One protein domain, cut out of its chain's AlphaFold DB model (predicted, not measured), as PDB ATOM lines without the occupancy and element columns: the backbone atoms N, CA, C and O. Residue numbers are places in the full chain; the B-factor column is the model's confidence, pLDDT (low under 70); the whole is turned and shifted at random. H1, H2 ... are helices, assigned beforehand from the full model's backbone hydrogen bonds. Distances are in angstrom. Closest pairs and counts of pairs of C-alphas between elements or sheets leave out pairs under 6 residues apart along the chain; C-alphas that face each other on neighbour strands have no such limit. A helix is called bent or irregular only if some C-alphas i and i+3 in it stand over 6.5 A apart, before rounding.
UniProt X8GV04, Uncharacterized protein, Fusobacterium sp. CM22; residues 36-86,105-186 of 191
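This is residues 36 to 86 and 105 to 186 of the 191 residues of an uncharacterized protein of Fusobacterium sp. CM22 (UniProt X8GV04). H1, H2, H7 and H5 make a four-sided bundle, and the shorter H3 packs on its outside along H1 and H5. H6 lies across one end of this bundle; the small H4 sits at the other, by the start of H5. The bundle of H1, H2, H3, H5 and H7, helices side by side, is up and down, each running against the one before it. The printed part has 133 residues, seven named helices, H1 to H7 along the chain, and no named strand: all helix. It is compact, with a radius of gyration of the C-alphas of 14.6 A, spanning 44 by 31 by 25 A.

H7, residues 164 to 185, touches H2, residues 64 to 85, at a shallow tilt of 29 degrees; their closest C-alphas, Leu 170 and Cys 73, are 5.7 A apart. H2 and H1, residues 36 to 55, form a hairpin, closest at C-alphas Thr 77 and Glu 44, 6.1 A. The hub, H5, residues 135 to 148, touches H1, closest at C-alphas Thr 138 and His 50, 5.6 A. H5 touches H3, residues 105 to 115, closest at C-alphas Ser 141 and Cys 112, 4.6 A. H7 touches H5 with residues 171 to 178 alone, and H5 only just touches H4, residues 124 to 129, with 3 pairs of C-alphas within 8 A. H6, residues 152 to 160, touches no helix but is near H1 and H7. Every O i to N i+4 pair is within hydrogen-bond range in H1, H2, H4, H5, H6 and H7; H3 has 3 of 7, and 5 of 8 O i to N i+3 pairs.

H2 is 31.6 A long, H7 30.7 A, H1 28.7 A and H5 20.6 A. C-alpha 36 opens H1 at (183.167, 180.786, 189.418); C-alpha 185 ends H7 at (194.648, 153.832, 197.671). H3 is irregular: C-alphas 111 and 114 are 8.2 A apart.

Residues 87 to 104 are not printed; C-alphas 86 and 105 are 19.3 A apart. No link printed whole is long. Residues 58 to 62 have pLDDT under 70.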
ATOM      1  N   LEU A  36     183.696 181.553 188.284       92.44
ATOM      2  CA  LEU A  36     183.167 180.786 189.418       92.44
ATOM      3  C   LEU A  36     182.109 179.763 188.975       92.44
ATOM      4  O   LEU A  36     182.183 178.601 189.384       92.44
ATOM      5  N   LYS A  37     181.183 180.155 188.092       91.06
ATOM      6  CA  LYS A  37     180.158 179.261 187.531       91.06
ATOM      7  C   LYS A  37     180.789 178.050 186.843       91.06
ATOM      8  O   LYS A  37     180.451 176.908 187.153       91.06
ATOM      9  N   THR A  38     181.752 178.273 185.945       89.69
ATOM     10  CA  THR A  38     182.454 177.193 185.238       89.69
ATOM     11  C   THR A  38     183.276 176.328 186.189       89.69
ATOM     12  O   THR A  38     183.323 175.112 186.002       89.69
ATOM     13  N   LEU A  39     183.905 176.911 187.215       93.50
ATOM     14  CA  LEU A  39     184.647 176.154 188.224       93.50
ATOM     15  C   LEU A  39     183.738 175.167 188.974       93.50
ATOM     16  O   LEU A  39     184.101 173.997 189.103       93.50
ATOM     17  N   LEU A  40     182.567 175.617 189.432       93.94
ATOM     18  CA  LEU A  40     181.599 174.780 190.149       93.94
ATOM     19  C   LEU A  40     181.040 173.664 189.256       93.94
ATOM     20  O   LEU A  40     181.073 172.503 189.659       93.94
ATOM     21  N   LEU A  41     180.643 173.982 188.019       91.38
ATOM     22  CA  LEU A  41     180.180 172.983 187.042       91.38
ATOM     23  C   LEU A  41     181.259 171.944 186.724       91.38
ATOM     24  O   LEU A  41     181.005 170.740 186.714       91.38
ATOM     25  N   SER A  42     182.494 172.400 186.500       92.69
ATOM     26  CA  SER A  42     183.629 171.511 186.245       92.69
ATOM     27  C   SER A  42     183.858 170.569 187.424       92.69
ATOM     28  O   SER A  42     184.108 169.379 187.230       92.69
ATOM     29  N   LEU A  43     183.755 171.086 188.649       95.00
ATOM     30  CA  LEU A  43     183.933 170.299 189.860       95.00
ATOM     31  C   LEU A  43     182.815 169.266 190.035       95.00
ATOM     32  O   LEU A  43     183.108 168.106 190.326       95.00
ATOM     33  N   GLU A  44     181.562 169.647 189.798       93.12
ATOM     34  CA  GLU A  44     180.415 168.742 189.859       93.12
ATOM     35  C   GLU A  44     180.559 167.579 188.869       93.12
ATOM     36  O   GLU A  44     180.413 166.413 189.252       93.12
ATOM     37  N   ILE A  45     180.925 167.874 187.615       92.75
ATOM     38  CA  ILE A  45     181.155 166.858 186.579       92.75
ATOM     39  C   ILE A  45     182.285 165.913 186.994       92.75
ATOM     40  O   ILE A  45     182.123 164.692 186.923       92.75
ATOM     41  N   VAL A  46     183.419 166.450 187.453       95.38
ATOM     42  CA  VAL A  46     184.580 165.645 187.862       95.38
ATOM     43  C   VAL A  46     184.242 164.741 189.046       95.38
ATOM     44  O   VAL A  46     184.526 163.543 188.990       95.38
ATOM     45  N   ILE A  47     183.595 165.266 190.092       95.12
ATOM     46  CA  ILE A  47     183.175 164.482 191.263       95.12
ATOM     47  C   ILE A  47     182.153 163.416 190.850       95.12
ATOM     48  O   ILE A  47     182.241 162.261 191.276       95.12
ATOM     49  N   GLY A  48     181.202 163.770 189.983       93.94
ATOM     50  CA  GLY A  48     180.215 162.846 189.438       93.94
ATOM     51  C   GLY A  48     180.852 161.711 188.637       93.94
ATOM     52  O   GLY A  48     180.481 160.549 188.810       93.94
ATOM     53  N   ASN A  49     181.846 162.014 187.803       94.25
ATOM     54  CA  ASN A  49     182.592 161.007 187.054       94.25
ATOM     55  C   ASN A  49     183.447 160.138 187.977       94.25
ATOM     56  O   ASN A  49     183.408 158.917 187.843       94.25
ATOM     57  N   HIS A  50     184.108 160.717 188.981       93.38
ATOM     58  CA  HIS A  50     184.824 159.946 189.997       93.38
ATOM     59  C   HIS A  50     183.885 158.988 190.752       93.38
ATOM     60  O   HIS A  50     184.202 157.824 190.974       93.38
ATOM     61  N   GLN A  51     182.660 159.418 191.062       91.81
ATOM     62  CA  GLN A  51     181.643 158.541 191.644       91.81
ATOM     63  C   GLN A  51     181.265 157.370 190.721       91.81
ATOM     64  O   GLN A  51     181.009 156.269 191.212       91.81
ATOM     65  N   LYS A  52     181.240 157.568 189.397       90.62
ATOM     66  CA  LYS A  52     180.998 156.486 188.424       90.62
ATOM     67  C   LYS A  52     182.160 155.494 188.359       90.62
ATOM     68  O   LYS A  52     181.892 154.300 188.251       90.62
ATOM     69  N   VAL A  53     183.412 155.961 188.461       89.44
ATOM     70  CA  VAL A  53     184.611 155.098 188.540       89.44
ATOM     71  C   VAL A  53     184.418 154.053 189.641       89.44
ATOM     72  O   VAL A  53     184.584 152.860 189.405       89.44
ATOM     73  N   TRP A  54     183.939 154.492 190.805       85.56
ATOM     74  CA  TRP A  54     183.679 153.620 191.946       85.56
ATOM     75  C   TRP A  54     182.464 152.705 191.820       85.56
ATOM     76  O   TRP A  54     182.471 151.609 192.367       85.56
ATOM     77  N   LYS A  55     181.406 153.117 191.114       79.00
ATOM     78  CA  LYS A  55     180.241 152.241 190.877       79.00
ATOM     79  C   LYS A  55     180.599 151.003 190.054       79.00
ATOM     80  O   LYS A  55     179.947 149.975 190.194       79.00
ATOM     81  N   ASN A  56     181.606 151.123 189.195       71.06
ATOM     82  CA  ASN A  56     182.061 150.055 188.309       71.06
ATOM     83  C   ASN A  56     183.215 149.231 188.909       71.06
ATOM     84  O   ASN A  56     183.728 148.326 188.251       71.06
ATOM     85  N   GLU A  57     183.631 149.559 190.131       72.00
ATOM     86  CA  GLU A  57     184.717 148.917 190.866       72.00
ATOM     87  C   GLU A  57     184.219 147.612 191.512       72.00
ATOM     88  O   GLU A  57     183.109 147.559 192.041       72.00
ATOM     89  N   LYS A  58     185.005 146.532 191.409       69.38
ATOM     90  CA  LYS A  58     184.587 145.168 191.795       69.38
ATOM     91  C   LYS A  58     185.389 144.566 192.950       69.38
ATOM     92  O   LYS A  58     184.963 143.555 193.501       69.38
ATOM     93  N   ASP A  59     186.505 145.179 193.319       66.75
ATOM     94  CA  ASP A  59     187.506 144.670 194.253       66.75
ATOM     95  C   ASP A  59     187.378 145.285 195.666       66.75
ATOM     96  O   ASP A  59     188.065 144.857 196.592       66.75
ATOM     97  N   GLY A  60     186.450 146.227 195.879       63.91
ATOM     98  CA  GLY A  60     185.961 146.618 197.204       63.91
ATOM     99  C   GLY A  60     186.808 147.656 197.940       63.91
ATOM    100  O   GLY A  60     186.748 147.727 199.167       63.91
ATOM    101  N   TYR A  61     187.566 148.492 197.228       65.19
ATOM    102  CA  TYR A  61     188.439 149.502 197.846       65.19
ATOM    103  C   TYR A  61     187.676 150.634 198.560       65.19
ATOM    104  O   TYR A  61     188.241 151.330 199.406       65.19
ATOM    105  N   LEU A  62     186.391 150.846 198.249       69.94
ATOM    106  CA  LEU A  62     185.642 151.996 198.757       69.94
ATOM    107  C   LEU A  62     185.002 151.739 200.133       69.94
ATOM    108  O   LEU A  62     183.852 151.288 200.226       69.94
ATOM    109  N   ASN A  63     185.709 152.105 201.206       74.81
ATOM    110  CA  ASN A  63     185.140 152.100 202.558       74.81
ATOM    111  C   ASN A  63     183.934 153.075 202.680       74.81
ATOM    112  O   ASN A  63     183.752 154.002 201.883       74.81
ATOM    113  N   THR A  64     183.079 152.874 203.688       81.50
ATOM    114  CA  THR A  64     181.866 153.693 203.904       81.50
ATOM    115  C   THR A  64     182.176 155.179 204.090       81.50
ATOM    116  O   THR A  64     181.410 156.036 203.652       81.50
ATOM    117  N   TYR A  65     183.318 155.499 204.697       83.50
ATOM    118  CA  TYR A  65     183.736 156.872 204.944       83.50
ATOM    119  C   TYR A  65     184.068 157.627 203.641       83.50
ATOM    120  O   TYR A  65     183.625 158.767 203.479       83.50
ATOM    121  N   TYR A  66     184.714 156.983 202.656       84.50
ATOM    122  CA  TYR A  66     184.899 157.543 201.306       84.50
ATOM    123  C   TYR A  66     183.572 157.905 200.648       84.50
ATOM    124  O   TYR A  66     183.444 158.992 200.085       84.50
ATOM    125  N   LYS A  67     182.578 157.012 200.724       86.00
ATOM    126  CA  LYS A  67     181.257 157.231 200.112       86.00
ATOM    127  C   LYS A  67     180.579 158.473 200.688       86.00
ATOM    128  O   LYS A  67     180.027 159.268 199.930       86.00
ATOM    129  N   ILE A  68     180.666 158.655 202.006       89.94
ATOM    130  CA  ILE A  68     180.103 159.816 202.704       89.94
ATOM    131  C   ILE A  68     180.812 161.100 202.273       89.94
ATOM    132  O   ILE A  68     180.144 162.064 201.904       89.94
ATOM    133  N   LEU A  69     182.149 161.126 202.277       91.38
ATOM    134  CA  LEU A  69     182.907 162.318 201.879       91.38
ATOM    135  C   LEU A  69     182.679 162.688 200.411       91.38
ATOM    136  O   LEU A  69     182.482 163.863 200.106       91.38
ATOM    137  N   LEU A  70     182.654 161.699 199.519       92.25
ATOM    138  CA  LEU A  70     182.376 161.904 198.102       92.25
ATOM    139  C   LEU A  70     180.974 162.484 197.885       92.25
ATOM    140  O   LEU A  70     180.823 163.487 197.188       92.25
ATOM    141  N   GLY A  71     179.958 161.887 198.519       92.19
ATOM    142  CA  GLY A  71     178.583 162.384 198.466       92.19
ATOM    143  C   GLY A  71     178.463 163.801 199.023       92.19
ATOM    144  O   GLY A  71     177.819 164.647 198.412       92.19
ATOM    145  N   ARG A  72     179.157 164.092 200.128       94.50
ATOM    146  CA  ARG A  72     179.191 165.429 200.723       94.50
ATOM    147  C   ARG A  72     179.790 166.471 199.786       94.50
ATOM    148  O   ARG A  72     179.216 167.543 199.649       94.50
ATOM    149  N   CYS A  73     180.922 166.175 199.149       96.31
ATOM    150  CA  CYS A  73     181.549 167.115 198.219       96.31
ATOM    151  C   CYS A  73     180.663 167.367 196.997       96.31
ATOM    152  O   CYS A  73     180.547 168.510 196.564       96.31
ATOM    153  N   LYS A  74     180.011 166.318 196.480       94.69
ATOM    154  CA  LYS A  74     179.054 166.443 195.380       94.69
ATOM    155  C   LYS A  74     177.894 167.364 195.760       94.69
ATOM    156  O   LYS A  74     177.695 168.366 195.090       94.69
ATOM    157  N   ASN A  75     177.199 167.051 196.853       95.12
ATOM    158  CA  ASN A  75     176.029 167.812 197.285       95.12
ATOM    159  C   ASN A  75     176.392 169.267 197.589       95.12
ATOM    160  O   ASN A  75     175.760 170.155 197.046       95.12
ATOM    161  N   LEU A  76     177.477 169.518 198.338       95.94
ATOM    162  CA  LEU A  76     177.933 170.886 198.610       95.94
ATOM    163  C   LEU A  76     178.250 171.667 197.330       95.94
ATOM    164  O   LEU A  76     177.985 172.861 197.271       95.94
ATOM    165  N   THR A  77     178.825 171.019 196.312       95.56
ATOM    166  CA  THR A  77     179.117 171.692 195.037       95.56
ATOM    167  C   THR A  77     177.825 172.113 194.337       95.56
ATOM    168  O   THR A  77     177.722 173.267 193.924       95.56
ATOM    169  N   SER A  78     176.842 171.212 194.249       92.75
ATOM    170  CA  SER A  78     175.529 171.509 193.662       92.75
ATOM    171  C   SER A  78     174.769 172.559 194.482       92.75
ATOM    172  O   SER A  78     174.234 173.497 193.908       92.75
ATOM    173  N   ASP A  79     174.791 172.475 195.814       93.88
ATOM    174  CA  ASP A  79     174.124 173.435 196.703       93.88
ATOM    175  C   ASP A  79     174.699 174.852 196.535       93.88
ATOM    176  O   ASP A  79     173.944 175.819 196.438       93.88
ATOM    177  N   ILE A  80     176.031 174.989 196.450       94.62
ATOM    178  CA  ILE A  80     176.688 176.281 196.187       94.62
ATOM    179  C   ILE A  80     176.302 176.805 194.804       94.62
ATOM    180  O   ILE A  80     176.000 177.990 194.669       94.62
ATOM    181  N   TYR A  81     176.325 175.944 193.782       92.38
ATOM    182  CA  TYR A  81     175.944 176.330 192.427       92.38
ATOM    183  C   TYR A  81     174.507 176.856 192.392       92.38
ATOM    184  O   TYR A  81     174.277 177.977 191.945       92.38
ATOM    185  N   ASN A  82     173.573 176.091 192.946       90.25
ATOM    186  CA  ASN A  82     172.156 176.422 192.992       90.25
ATOM    187  C   ASN A  82     171.911 177.728 193.759       90.25
ATOM    188  O   ASN A  82     171.267 178.636 193.242       90.25
ATOM    189  N   LYS A  83     172.530 177.895 194.938       90.31
ATOM    190  CA  LYS A  83     172.451 179.137 195.730       90.31
ATOM    191  C   LYS A  83     172.893 180.374 194.938       90.31
ATOM    192  O   LYS A  83     172.360 181.455 195.159       90.31
ATOM    193  N   CYS A  84     173.869 180.231 194.041       88.00
ATOM    194  CA  CYS A  84     174.406 181.350 193.266       88.00
ATOM    195  C   CYS A  84     173.689 181.579 191.929       88.00
ATOM    196  O   CYS A  84     173.722 182.698 191.418       88.00
ATOM    197  N   TYR A  85     173.116 180.531 191.326       83.19
ATOM    198  CA  TYR A  85     172.750 180.546 189.908       83.19
ATOM    199  C   TYR A  85     171.365 179.970 189.570       83.19
ATOM    200  O   TYR A  85     170.987 180.071 188.405       83.19
ATOM    201  N   ASP A  86     170.589 179.433 190.523       73.88
ATOM    202  CA  ASP A  86     169.229 178.915 190.246       73.88
ATOM    203  C   ASP A  86     168.257 180.017 189.792       73.88
ATOM    204  O   ASP A  86     167.388 179.774 188.957       73.88
ATOM    205  N   MET A 105     186.092 180.019 180.109       82.06
ATOM    206  CA  MET A 105     185.657 178.627 180.210       82.06
ATOM    207  C   MET A 105     186.808 177.650 179.945       82.06
ATOM    208  O   MET A 105     187.013 176.700 180.704       82.06
ATOM    209  N   GLN A 106     187.600 177.900 178.899       83.00
ATOM    210  CA  GLN A 106     188.730 177.055 178.517       83.00
ATOM    211  C   GLN A 106     189.782 176.946 179.618       83.00
ATOM    212  O   GLN A 106     190.352 175.868 179.789       83.00
ATOM    213  N   ALA A 107     190.026 178.016 180.377       81.31
ATOM    214  CA  ALA A 107     190.986 177.989 181.476       81.31
ATOM    215  C   ALA A 107     190.628 176.920 182.523       81.31
ATOM    216  O   ALA A 107     191.495 176.149 182.930       81.31
ATOM    217  N   HIS A 108     189.352 176.823 182.903       77.12
ATOM    218  CA  HIS A 108     188.885 175.841 183.885       77.12
ATOM    219  C   HIS A 108     188.706 174.444 183.288       77.12
ATOM    220  O   HIS A 108     189.103 173.461 183.912       77.12
ATOM    221  N   VAL A 109     188.192 174.344 182.059       81.81
ATOM    222  CA  VAL A 109     188.034 173.055 181.366       81.81
ATOM    223  C   VAL A 109     189.388 172.395 181.116       81.81
ATOM    224  O   VAL A 109     189.514 171.182 181.244       81.81
ATOM    225  N   LYS A 110     190.441 173.164 180.817       86.06
ATOM    226  CA  LYS A 110     191.793 172.622 180.616       86.06
ATOM    227  C   LYS A 110     192.318 171.882 181.850       86.06
ATOM    228  O   LYS A 110     193.019 170.882 181.697       86.06
ATOM    229  N   ASP A 111     191.966 172.336 183.052       85.12
ATOM    230  CA  ASP A 111     192.382 171.685 184.297       85.12
ATOM    231  C   ASP A 111     191.711 170.325 184.515       85.12
ATOM    232  O   ASP A 111     192.259 169.504 185.255       85.12
ATOM    233  N   CYS A 112     190.570 170.072 183.865       86.94
ATOM    234  CA  CYS A 112     189.772 168.861 184.042       86.94
ATOM    235  C   CYS A 112     189.439 168.089 182.756       86.94
ATOM    236  O   CYS A 112     188.700 167.106 182.822       86.94
ATOM    237  N   ALA A 113     189.993 168.474 181.603       85.38
ATOM    238  CA  ALA A 113     189.621 167.934 180.294       85.38
ATOM    239  C   ALA A 113     189.707 166.399 180.228       85.38
ATOM    240  O   ALA A 113     188.789 165.748 179.738       85.38
ATOM    241  N   ASN A 114     190.753 165.806 180.811       84.94
ATOM    242  CA  ASN A 114     190.944 164.348 180.837       84.94
ATOM    243  C   ASN A 114     189.903 163.607 181.697       84.94
ATOM    244  O   ASN A 114     189.785 162.387 181.644       84.94
ATOM    245  N   SER A 115     189.156 164.329 182.528       87.69
ATOM    246  CA  SER A 115     188.151 163.792 183.452       87.69
ATOM    247  C   SER A 115     186.716 164.023 182.997       87.69
ATOM    248  O   SER A 115     185.789 163.586 183.682       87.69
ATOM    249  N   ILE A 116     186.523 164.683 181.854       85.38
ATOM    250  CA  ILE A 116     185.222 164.867 181.215       85.38
ATOM    251  C   ILE A 116     185.126 163.848 180.080       85.38
ATOM    252  O   ILE A 116     185.687 164.030 179.005       85.38
ATOM    253  N   TRP A 117     184.434 162.744 180.341       83.12
ATOM    254  CA  TRP A 117     184.284 161.649 179.389       83.12
ATOM    255  C   TRP A 117     182.902 161.005 179.492       83.12
ATOM    256  O   TRP A 117     182.266 161.021 180.546       83.12
ATOM    257  N   GLU A 118     182.462 160.378 178.400       80.00
ATOM    258  CA  GLU A 118     181.321 159.450 178.406       80.00
ATOM    259  C   GLU A 118     181.739 158.058 178.892       80.00
ATOM    260  O   GLU A 118     181.034 157.418 179.673       80.00
ATOM    261  N   LYS A 119     182.941 157.618 178.494       83.94
ATOM    262  CA  LYS A 119     183.568 156.369 178.933       83.94
ATOM    263  C   LYS A 119     184.970 156.629 179.472       83.94
ATOM    264  O   LYS A 119     185.795 157.218 178.782       83.94
ATOM    265  N   ALA A 120     185.237 156.133 180.679       86.31
ATOM    266  CA  ALA A 120     186.490 156.373 181.378       86.31
ATOM    267  C   ALA A 120     187.703 155.809 180.609       86.31
ATOM    268  O   ALA A 120     187.738 154.599 180.347       86.31
ATOM    269  N   PRO A 121     188.694 156.644 180.246       87.69
ATOM    270  CA  PRO A 121     189.933 156.167 179.653       87.69
ATOM    271  C   PRO A 121     190.794 155.475 180.715       87.69
ATOM    272  O   PRO A 121     190.833 155.883 181.869       87.69
ATOM    273  N   MET A 122     191.500 154.412 180.329       91.81
ATOM    274  CA  MET A 122     192.461 153.744 181.210       91.81
ATOM    275  C   MET A 122     193.832 154.410 181.061       91.81
ATOM    276  O   MET A 122     194.489 154.220 180.032       91.81
ATOM    277  N   THR A 123     194.276 155.158 182.074       91.00
ATOM    278  CA  THR A 123     195.600 155.800 182.057       91.00
ATOM    279  C   THR A 123     196.723 154.794 182.329       91.00
ATOM    280  O   THR A 123     196.488 153.665 182.769       91.00
ATOM    281  N   LEU A 124     197.972 155.181 182.049       90.38
ATOM    282  CA  LEU A 124     199.131 154.365 182.428       90.38
ATOM    283  C   LEU A 124     199.212 154.198 183.949       90.38
ATOM    284  O   LEU A 124     199.474 153.098 184.427       90.38
ATOM    285  N   GLU A 125     198.956 155.271 184.696       90.31
ATOM    286  CA  GLU A 125     198.993 155.251 186.156       90.31
ATOM    287  C   GLU A 125     197.898 154.354 186.736       90.31
ATOM    288  O   GLU A 125     198.207 153.510 187.574       90.31
ATOM    289  N   ASP A 126     196.671 154.412 186.201       90.81
ATOM    290  CA  ASP A 126     195.598 153.493 186.599       90.81
ATOM    291  C   ASP A 126     196.040 152.028 186.433       90.81
ATOM    292  O   ASP A 126     195.884 151.217 187.345       90.81
ATOM    293  N   LYS A 127     196.681 151.678 185.307       90.62
ATOM    294  CA  LYS A 127     197.199 150.315 185.080       90.62
ATOM    295  C   LYS A 127     198.289 149.931 186.078       90.62
ATOM    296  O   LYS A 127     198.251 148.826 186.615       90.62
ATOM    297  N   LEU A 128     199.265 150.814 186.300       90.31
ATOM    298  CA  LEU A 128     200.397 150.560 187.197       90.31
ATOM    299  C   LEU A 128     199.935 150.375 188.645       90.31
ATOM    300  O   LEU A 128     200.419 149.484 189.340       90.31
ATOM    301  N   GLN A 129     198.964 151.180 189.075       87.00
ATOM    302  CA  GLN A 129     198.407 151.144 190.422       87.00
ATOM    303  C   GLN A 129     197.268 150.121 190.583       87.00
ATOM    304  O   GLN A 129     196.815 149.882 191.702       87.00
ATOM    305  N   ARG A 130     196.851 149.467 189.487       87.56
ATOM    306  CA  ARG A 130     195.699 148.548 189.413       87.56
ATOM    307  C   ARG A 130     194.397 149.209 189.871       87.56
ATOM    308  O   ARG A 130     193.612 148.616 190.605       87.56
ATOM    309  N   LEU A 131     194.198 150.449 189.443       88.31
ATOM    310  CA  LEU A 131     193.018 151.252 189.726       88.31
ATOM    311  C   LEU A 131     192.015 151.153 188.568       88.31
ATOM    312  O   LEU A 131     192.393 150.829 187.435       88.31
ATOM    313  N   PRO A 132     190.727 151.434 188.820       89.75
ATOM    314  CA  PRO A 132     189.736 151.469 187.757       89.75
ATOM    315  C   PRO A 132     190.036 152.590 186.753       89.75
ATOM    316  O   PRO A 132     190.619 153.619 187.095       89.75
ATOM    317  N   ALA A 133     189.599 152.406 185.507       91.44
ATOM    318  CA  ALA A 133     189.809 153.396 184.454       91.44
ATOM    319  C   ALA A 133     189.255 154.775 184.855       91.44
ATOM    320  O   ALA A 133     188.125 154.877 185.337       91.44
ATOM    321  N   GLY A 134     190.043 155.826 184.623       91.81
ATOM    322  CA  GLY A 134     189.676 157.221 184.866       91.81
ATOM    323  C   GLY A 134     189.815 157.658 186.321       91.81
ATOM    324  O   GLY A 134     189.501 158.809 186.639       91.81
ATOM    325  N   PHE A 135     190.285 156.779 187.211       92.44
ATOM    326  CA  PHE A 135     190.509 157.101 188.615       92.44
ATOM    327  C   PHE A 135     191.516 158.240 188.773       92.44
ATOM    328  O   PHE A 135     191.212 159.269 189.375       92.44
ATOM    329  N   THR A 136     192.709 158.069 188.210       92.25
ATOM    330  CA  THR A 136     193.830 158.986 188.432       92.25
ATOM    331  C   THR A 136     193.541 160.365 187.857       92.25
ATOM    332  O   THR A 136     193.786 161.376 188.521       92.25
ATOM    333  N   ASP A 137     192.974 160.410 186.650       93.12
ATOM    334  CA  ASP A 137     192.609 161.664 185.993       93.12
ATOM    335  C   ASP A 137     191.593 162.441 186.833       93.12
ATOM    336  O   ASP A 137     191.788 163.630 187.094       93.12
ATOM    337  N   THR A 138     190.533 161.775 187.302       94.81
ATOM    338  CA  THR A 138     189.478 162.443 188.080       94.81
ATOM    339  C   THR A 138     189.997 162.979 189.417       94.81
ATOM    340  O   THR A 138     189.641 164.096 189.792       94.81
ATOM    341  N   ILE A 139     190.905 162.266 190.093       94.44
ATOM    342  CA  ILE A 139     191.585 162.749 191.308       94.44
ATOM    343  C   ILE A 139     192.475 163.964 191.023       94.44
ATOM    344  O   ILE A 139     192.407 164.967 191.741       94.44
ATOM    345  N   HIS A 140     193.286 163.912 189.963       93.69
ATOM    346  CA  HIS A 140     194.155 165.024 189.576       93.69
ATOM    347  C   HIS A 140     193.354 166.281 189.232       93.69
ATOM    348  O   HIS A 140     193.670 167.370 189.724       93.69
ATOM    349  N   SER A 141     192.308 166.129 188.425       95.25
ATOM    350  CA  SER A 141     191.414 167.217 188.032       95.25
ATOM    351  C   SER A 141     190.704 167.817 189.239       95.25
ATOM    352  O   SER A 141     190.700 169.035 189.402       95.25
ATOM    353  N   TRP A 142     190.183 166.984 190.145       96.75
ATOM    354  CA  TRP A 142     189.546 167.457 191.373       96.75
ATOM    355  C   TRP A 142     190.527 168.288 192.215       96.75
ATOM    356  O   TRP A 142     190.221 169.419 192.598       96.75
ATOM    357  N   ASN A 143     191.746 167.792 192.437       95.56
ATOM    358  CA  ASN A 143     192.766 168.522 193.193       95.56
ATOM    359  C   ASN A 143     193.120 169.879 192.553       95.56
ATOM    360  O   ASN A 143     193.268 170.877 193.260       95.56
ATOM    361  N   LYS A 144     193.237 169.945 191.219       94.44
ATOM    362  CA  LYS A 144     193.484 171.205 190.496       94.44
ATOM    363  C   LYS A 144     192.336 172.195 190.668       94.44
ATOM    364  O   LYS A 144     192.576 173.322 191.092       94.44
ATOM    365  N   LEU A 145     191.097 171.761 190.440       95.12
ATOM    366  CA  LEU A 145     189.919 172.619 190.580       95.12
ATOM    367  C   LEU A 145     189.779 173.162 192.012       95.12
ATOM    368  O   LEU A 145     189.544 174.351 192.201       95.12
ATOM    369  N   ILE A 146     190.041 172.351 193.044       95.94
ATOM    370  CA  ILE A 146     190.005 172.822 194.441       95.94
ATOM    371  C   ILE A 146     191.063 173.899 194.724       95.94
ATOM    372  O   ILE A 146     190.832 174.795 195.539       95.94
ATOM    373  N   LYS A 147     192.216 173.868 194.046       94.44
ATOM    374  CA  LYS A 147     193.233 174.925 194.168       94.44
ATOM    375  C   LYS A 147     192.774 176.248 193.547       94.44
ATOM    376  O   LYS A 147     193.209 177.289 194.038       94.44
ATOM    377  N   ASN A 148     191.867 176.234 192.568       94.00
ATOM    378  CA  ASN A 148     191.367 177.449 191.917       94.00
ATOM    379  C   ASN A 148     190.532 178.338 192.857       94.00
ATOM    380  O   ASN A 148     190.516 179.553 192.681       94.00
ATOM    381  N   PHE A 149     189.973 177.799 193.947       94.12
ATOM    382  CA  PHE A 149     189.355 178.619 195.004       94.12
ATOM    383  C   PHE A 149     190.348 179.513 195.770       94.12
ATOM    384  O   PHE A 149     189.943 180.377 196.545       94.12
ATOM    385  N   LYS A 150     191.662 179.329 195.578       92.00
ATOM    386  CA  LYS A 150     192.689 180.215 196.147       92.00
ATOM    387  C   LYS A 150     192.967 181.449 195.291       92.00
ATOM    388  O   LYS A 150     193.685 182.325 195.769       92.00
ATOM    389  N   LEU A 151     192.453 181.508 194.062       91.19
ATOM    390  CA  LEU A 151     192.608 182.667 193.187       91.19
ATOM    391  C   LEU A 151     191.873 183.864 193.793       91.19
ATOM    392  O   LEU A 151     190.737 183.725 194.245       91.19
ATOM    393  N   ASP A 152     192.504 185.035 193.796       92.12
ATOM    394  CA  ASP A 152     191.958 186.204 194.497       92.12
ATOM    395  C   ASP A 152     190.622 186.670 193.914       92.12
ATOM    396  O   ASP A 152     189.711 186.983 194.678       92.12
ATOM    397  N   ARG A 153     190.449 186.578 192.588       89.44
ATOM    398  CA  ARG A 153     189.159 186.822 191.921       89.44
ATOM    399  C   ARG A 153     188.039 185.905 192.429       89.44
ATOM    400  O   ARG A 153     186.932 186.356 192.687       89.44
ATOM    401  N   ILE A 154     188.349 184.627 192.674       93.12
ATOM    402  CA  ILE A 154     187.374 183.662 193.196       93.12
ATOM    403  C   ILE A 154     187.088 183.949 194.669       93.12
ATOM    404  O   ILE A 154     185.931 183.959 195.073       93.12
ATOM    405  N   LYS A 155     188.113 184.248 195.480       94.19
ATOM    406  CA  LYS A 155     187.911 184.637 196.887       94.19
ATOM    407  C   LYS A 155     187.023 185.870 197.018       94.19
ATOM    408  O   LYS A 155     186.201 185.915 197.926       94.19
ATOM    409  N   LYS A 156     187.216 186.863 196.145       93.62
ATOM    410  CA  LYS A 156     186.402 188.079 196.101       93.62
ATOM    411  C   LYS A 156     184.930 187.719 195.891       93.62
ATOM    412  O   LYS A 156     184.128 188.029 196.764       93.62
ATOM    413  N   LEU A 157     184.616 186.959 194.841       93.50
ATOM    414  CA  LEU A 157     183.247 186.507 194.570       93.50
ATOM    415  C   LEU A 157     182.646 185.671 195.695       93.50
ATOM    416  O   LEU A 157     181.488 185.847 196.042       93.50
ATOM    417  N   VAL A 158     183.430 184.772 196.292       94.06
ATOM    418  CA  VAL A 158     182.977 183.941 197.416       94.06
ATOM    419  C   VAL A 158     182.535 184.791 198.610       94.06
ATOM    420  O   VAL A 158     181.601 184.410 199.314       94.06
ATOM    421  N   ASN A 159     183.186 185.937 198.838       93.62
ATOM    422  CA  ASN A 159     182.763 186.889 199.863       93.62
ATOM    423  C   ASN A 159     181.554 187.724 199.406       93.62
ATOM    424  O   ASN A 159     180.660 187.957 200.208       93.62
ATOM    425  N   GLU A 160     181.524 188.173 198.148       93.06
ATOM    426  CA  GLU A 160     180.425 188.987 197.598       93.06
ATOM    427  C   GLU A 160     179.096 188.224 197.531       93.06
ATOM    428  O   GLU A 160     178.044 188.805 197.777       93.06
ATOM    429  N   LEU A 161     179.149 186.922 197.247       91.81
ATOM    430  CA  LEU A 161     177.991 186.027 197.171       91.81
ATOM    431  C   LEU A 161     177.613 185.403 198.525       91.81
ATOM    432  O   LEU A 161     176.689 184.598 198.578       91.81
ATOM    433  N   ASP A 162     178.329 185.735 199.604       93.81
ATOM    434  CA  ASP A 162     178.097 185.202 200.954       93.81
ATOM    435  C   ASP A 162     178.026 183.656 200.999       93.81
ATOM    436  O   ASP A 162     177.098 183.042 201.530       93.81
ATOM    437  N   ILE A 163     179.015 183.003 200.374       95.50
ATOM    438  CA  ILE A 163     179.148 181.528 200.290       95.50
ATOM    439  C   ILE A 163     180.448 181.011 200.921       95.50
ATOM    440  O   ILE A 163     180.967 179.938 200.591       95.50
ATOM    441  N   LYS A 164     181.060 181.820 201.785       96.19
ATOM    442  CA  LYS A 164     182.391 181.548 202.338       96.19
ATOM    443  C   LYS A 164     182.428 180.265 203.161       96.19
ATOM    444  O   LYS A 164     183.406 179.521 203.065       96.19
ATOM    445  N   GLU A 165     181.409 180.016 203.974       96.50
ATOM    446  CA  GLU A 165     181.364 178.854 204.863       96.50
ATOM    447  C   GLU A 165     181.214 177.554 204.066       96.50
ATOM    448  O   GLU A 165     181.962 176.594 204.278       96.50
ATOM    449  N   GLU A 166     180.323 177.550 203.079       96.62
ATOM    450  CA  GLU A 166     180.057 176.416 202.199       96.62
ATOM    451  C   GLU A 166     181.295 176.067 201.369       96.62
ATOM    452  O   GLU A 166     181.711 174.905 201.320       96.62
ATOM    453  N   VAL A 167     181.958 177.073 200.787       96.94
ATOM    454  CA  VAL A 167     183.202 176.882 200.026       96.94
ATOM    455  C   VAL A 167     184.329 176.363 200.922       96.94
ATOM    456  O   VAL A 167     185.081 175.470 200.519       96.94
ATOM    457  N   GLN A 168     184.461 176.866 202.152       97.19
ATOM    458  CA  GLN A 168     185.461 176.359 203.094       97.19
ATOM    459  C   GLN A 168     185.216 174.891 203.453       97.19
ATOM    460  O   GLN A 168     186.169 174.100 203.482       97.19
ATOM    461  N   GLU A 169     183.964 174.501 203.684       97.06
ATOM    462  CA  GLU A 169     183.625 173.115 203.992       97.06
ATOM    463  C   GLU A 169     183.792 172.190 202.778       97.06
ATOM    464  O   GLU A 169     184.265 171.059 202.942       97.06
ATOM    465  N   LEU A 170     183.511 172.670 201.561       97.56
ATOM    466  CA  LEU A 170     183.800 171.964 200.310       97.56
ATOM    467  C   LEU A 170     185.304 171.706 200.149       97.56
ATOM    468  O   LEU A 170     185.715 170.566 199.909       97.56
ATOM    469  N   ILE A 171     186.143 172.732 200.332       97.25
ATOM    470  CA  ILE A 171     187.606 172.608 200.250       97.25
ATOM    471  C   ILE A 171     188.116 171.626 201.307       97.25
ATOM    472  O   ILE A 171     188.960 170.776 201.016       97.25
ATOM    473  N   LYS A 172     187.620 171.727 202.540       96.88
ATOM    474  CA  LYS A 172     188.021 170.860 203.651       96.88
ATOM    475  C   LYS A 172     187.609 169.408 203.423       96.88
ATOM    476  O   LYS A 172     188.425 168.515 203.641       96.88
ATOM    477  N   SER A 173     186.381 169.168 202.974       96.44
ATOM    478  CA  SER A 173     185.882 167.824 202.661       96.44
ATOM    479  C   SER A 173     186.638 167.211 201.483       96.44
ATOM    480  O   SER A 173     187.061 166.059 201.570       96.44
ATOM    481  N   SER A 174     186.908 168.006 200.443       96.88
ATOM    482  CA  SER A 174     187.695 167.574 199.285       96.88
ATOM    483  C   SER A 174     189.122 167.208 199.681       96.88
ATOM    484  O   SER A 174     189.597 166.142 199.314       96.88
ATOM    485  N   LYS A 175     189.799 168.034 200.490       95.94
ATOM    486  CA  LYS A 175     191.142 167.714 201.001       95.94
ATOM    487  C   LYS A 175     191.153 166.418 201.797       95.94
ATOM    488  O   LYS A 175     191.962 165.553 201.509       95.94
ATOM    489  N   LYS A 176     190.209 166.241 202.728       95.00
ATOM    490  CA  LYS A 176     190.092 164.986 203.488       95.00
ATOM    491  C   LYS A 176     189.937 163.774 202.575       95.00
ATOM    492  O   LYS A 176     190.550 162.748 202.837       95.00
ATOM    493  N   TYR A 177     189.121 163.890 201.527       94.06
ATOM    494  CA  TYR A 177     188.942 162.824 200.549       94.06
ATOM    495  C   TYR A 177     190.238 162.530 199.782       94.06
ATOM    496  O   TYR A 177     190.685 161.387 199.752       94.06
ATOM    497  N   LEU A 178     190.864 163.563 199.212       94.12
ATOM    498  CA  LEU A 178     192.092 163.453 198.420       94.12
ATOM    499  C   LEU A 178     193.269 162.918 199.253       94.12
ATOM    500  O   LEU A 178     193.978 162.030 198.794       94.12
ATOM    501  N   ASP A 179     193.425 163.378 200.495       93.12
ATOM    502  CA  ASP A 179     194.451 162.893 201.428       93.12
ATOM    503  C   ASP A 179     194.242 161.411 201.771       93.12
ATOM    504  O   ASP A 179     195.188 160.652 201.968       93.12
ATOM    505  N   MET A 180     192.989 160.970 201.873       90.56
ATOM    506  CA  MET A 180     192.669 159.565 202.111       90.56
ATOM    507  C   MET A 180     192.989 158.711 200.880       90.56
ATOM    508  O   MET A 180     193.533 157.621 201.018       90.56
ATOM    509  N   VAL A 181     192.675 159.199 199.674       90.56
ATOM    510  CA  VAL A 181     193.047 158.535 198.415       90.56
ATOM    511  C   VAL A 181     194.561 158.364 198.320       90.56
ATOM    512  O   VAL A 181     195.027 157.259 198.052       90.56
ATOM    513  N   ASP A 182     195.320 159.421 198.600       89.69
ATOM    514  CA  ASP A 182     196.784 159.379 198.580       89.69
ATOM    515  C   ASP A 182     197.354 158.369 199.589       89.69
ATOM    516  O   ASP A 182     198.259 157.607 199.268       89.69
ATOM    517  N   ARG A 183     196.799 158.315 200.806       88.69
ATOM    518  CA  ARG A 183     197.327 157.454 201.879       88.69
ATOM    519  C   ARG A 183     196.949 155.983 201.762       88.69
ATOM    520  O   ARG A 183     197.754 155.135 202.138       88.69
ATOM    521  N   GLU A 184     195.720 155.680 201.355       87.50
ATOM    522  CA  GLU A 184     195.169 154.319 201.472       87.50
ATOM    523  C   GLU A 184     194.995 153.627 200.113       87.50
ATOM    524  O   GLU A 184     194.951 152.398 200.064       87.50
ATOM    525  N   ILE A 185     194.905 154.384 199.010       86.62
ATOM    526  CA  ILE A 185     194.648 153.832 197.671       86.62
ATOM    527  C   ILE A 185     195.880 153.944 196.774       86.62
ATOM    528  O   ILE A 185     196.266 152.952 196.151       86.62
ATOM    529  N   MET A 186     196.504 155.121 196.704       84.88
ATOM    530  CA  MET A 186     197.669 155.339 195.848       84.88
ATOM    531  C   MET A 186     198.895 154.647 196.458       84.88
ATOM    532  O   MET A 186     199.341 154.970 197.556       84.88
TER     533      MET A 186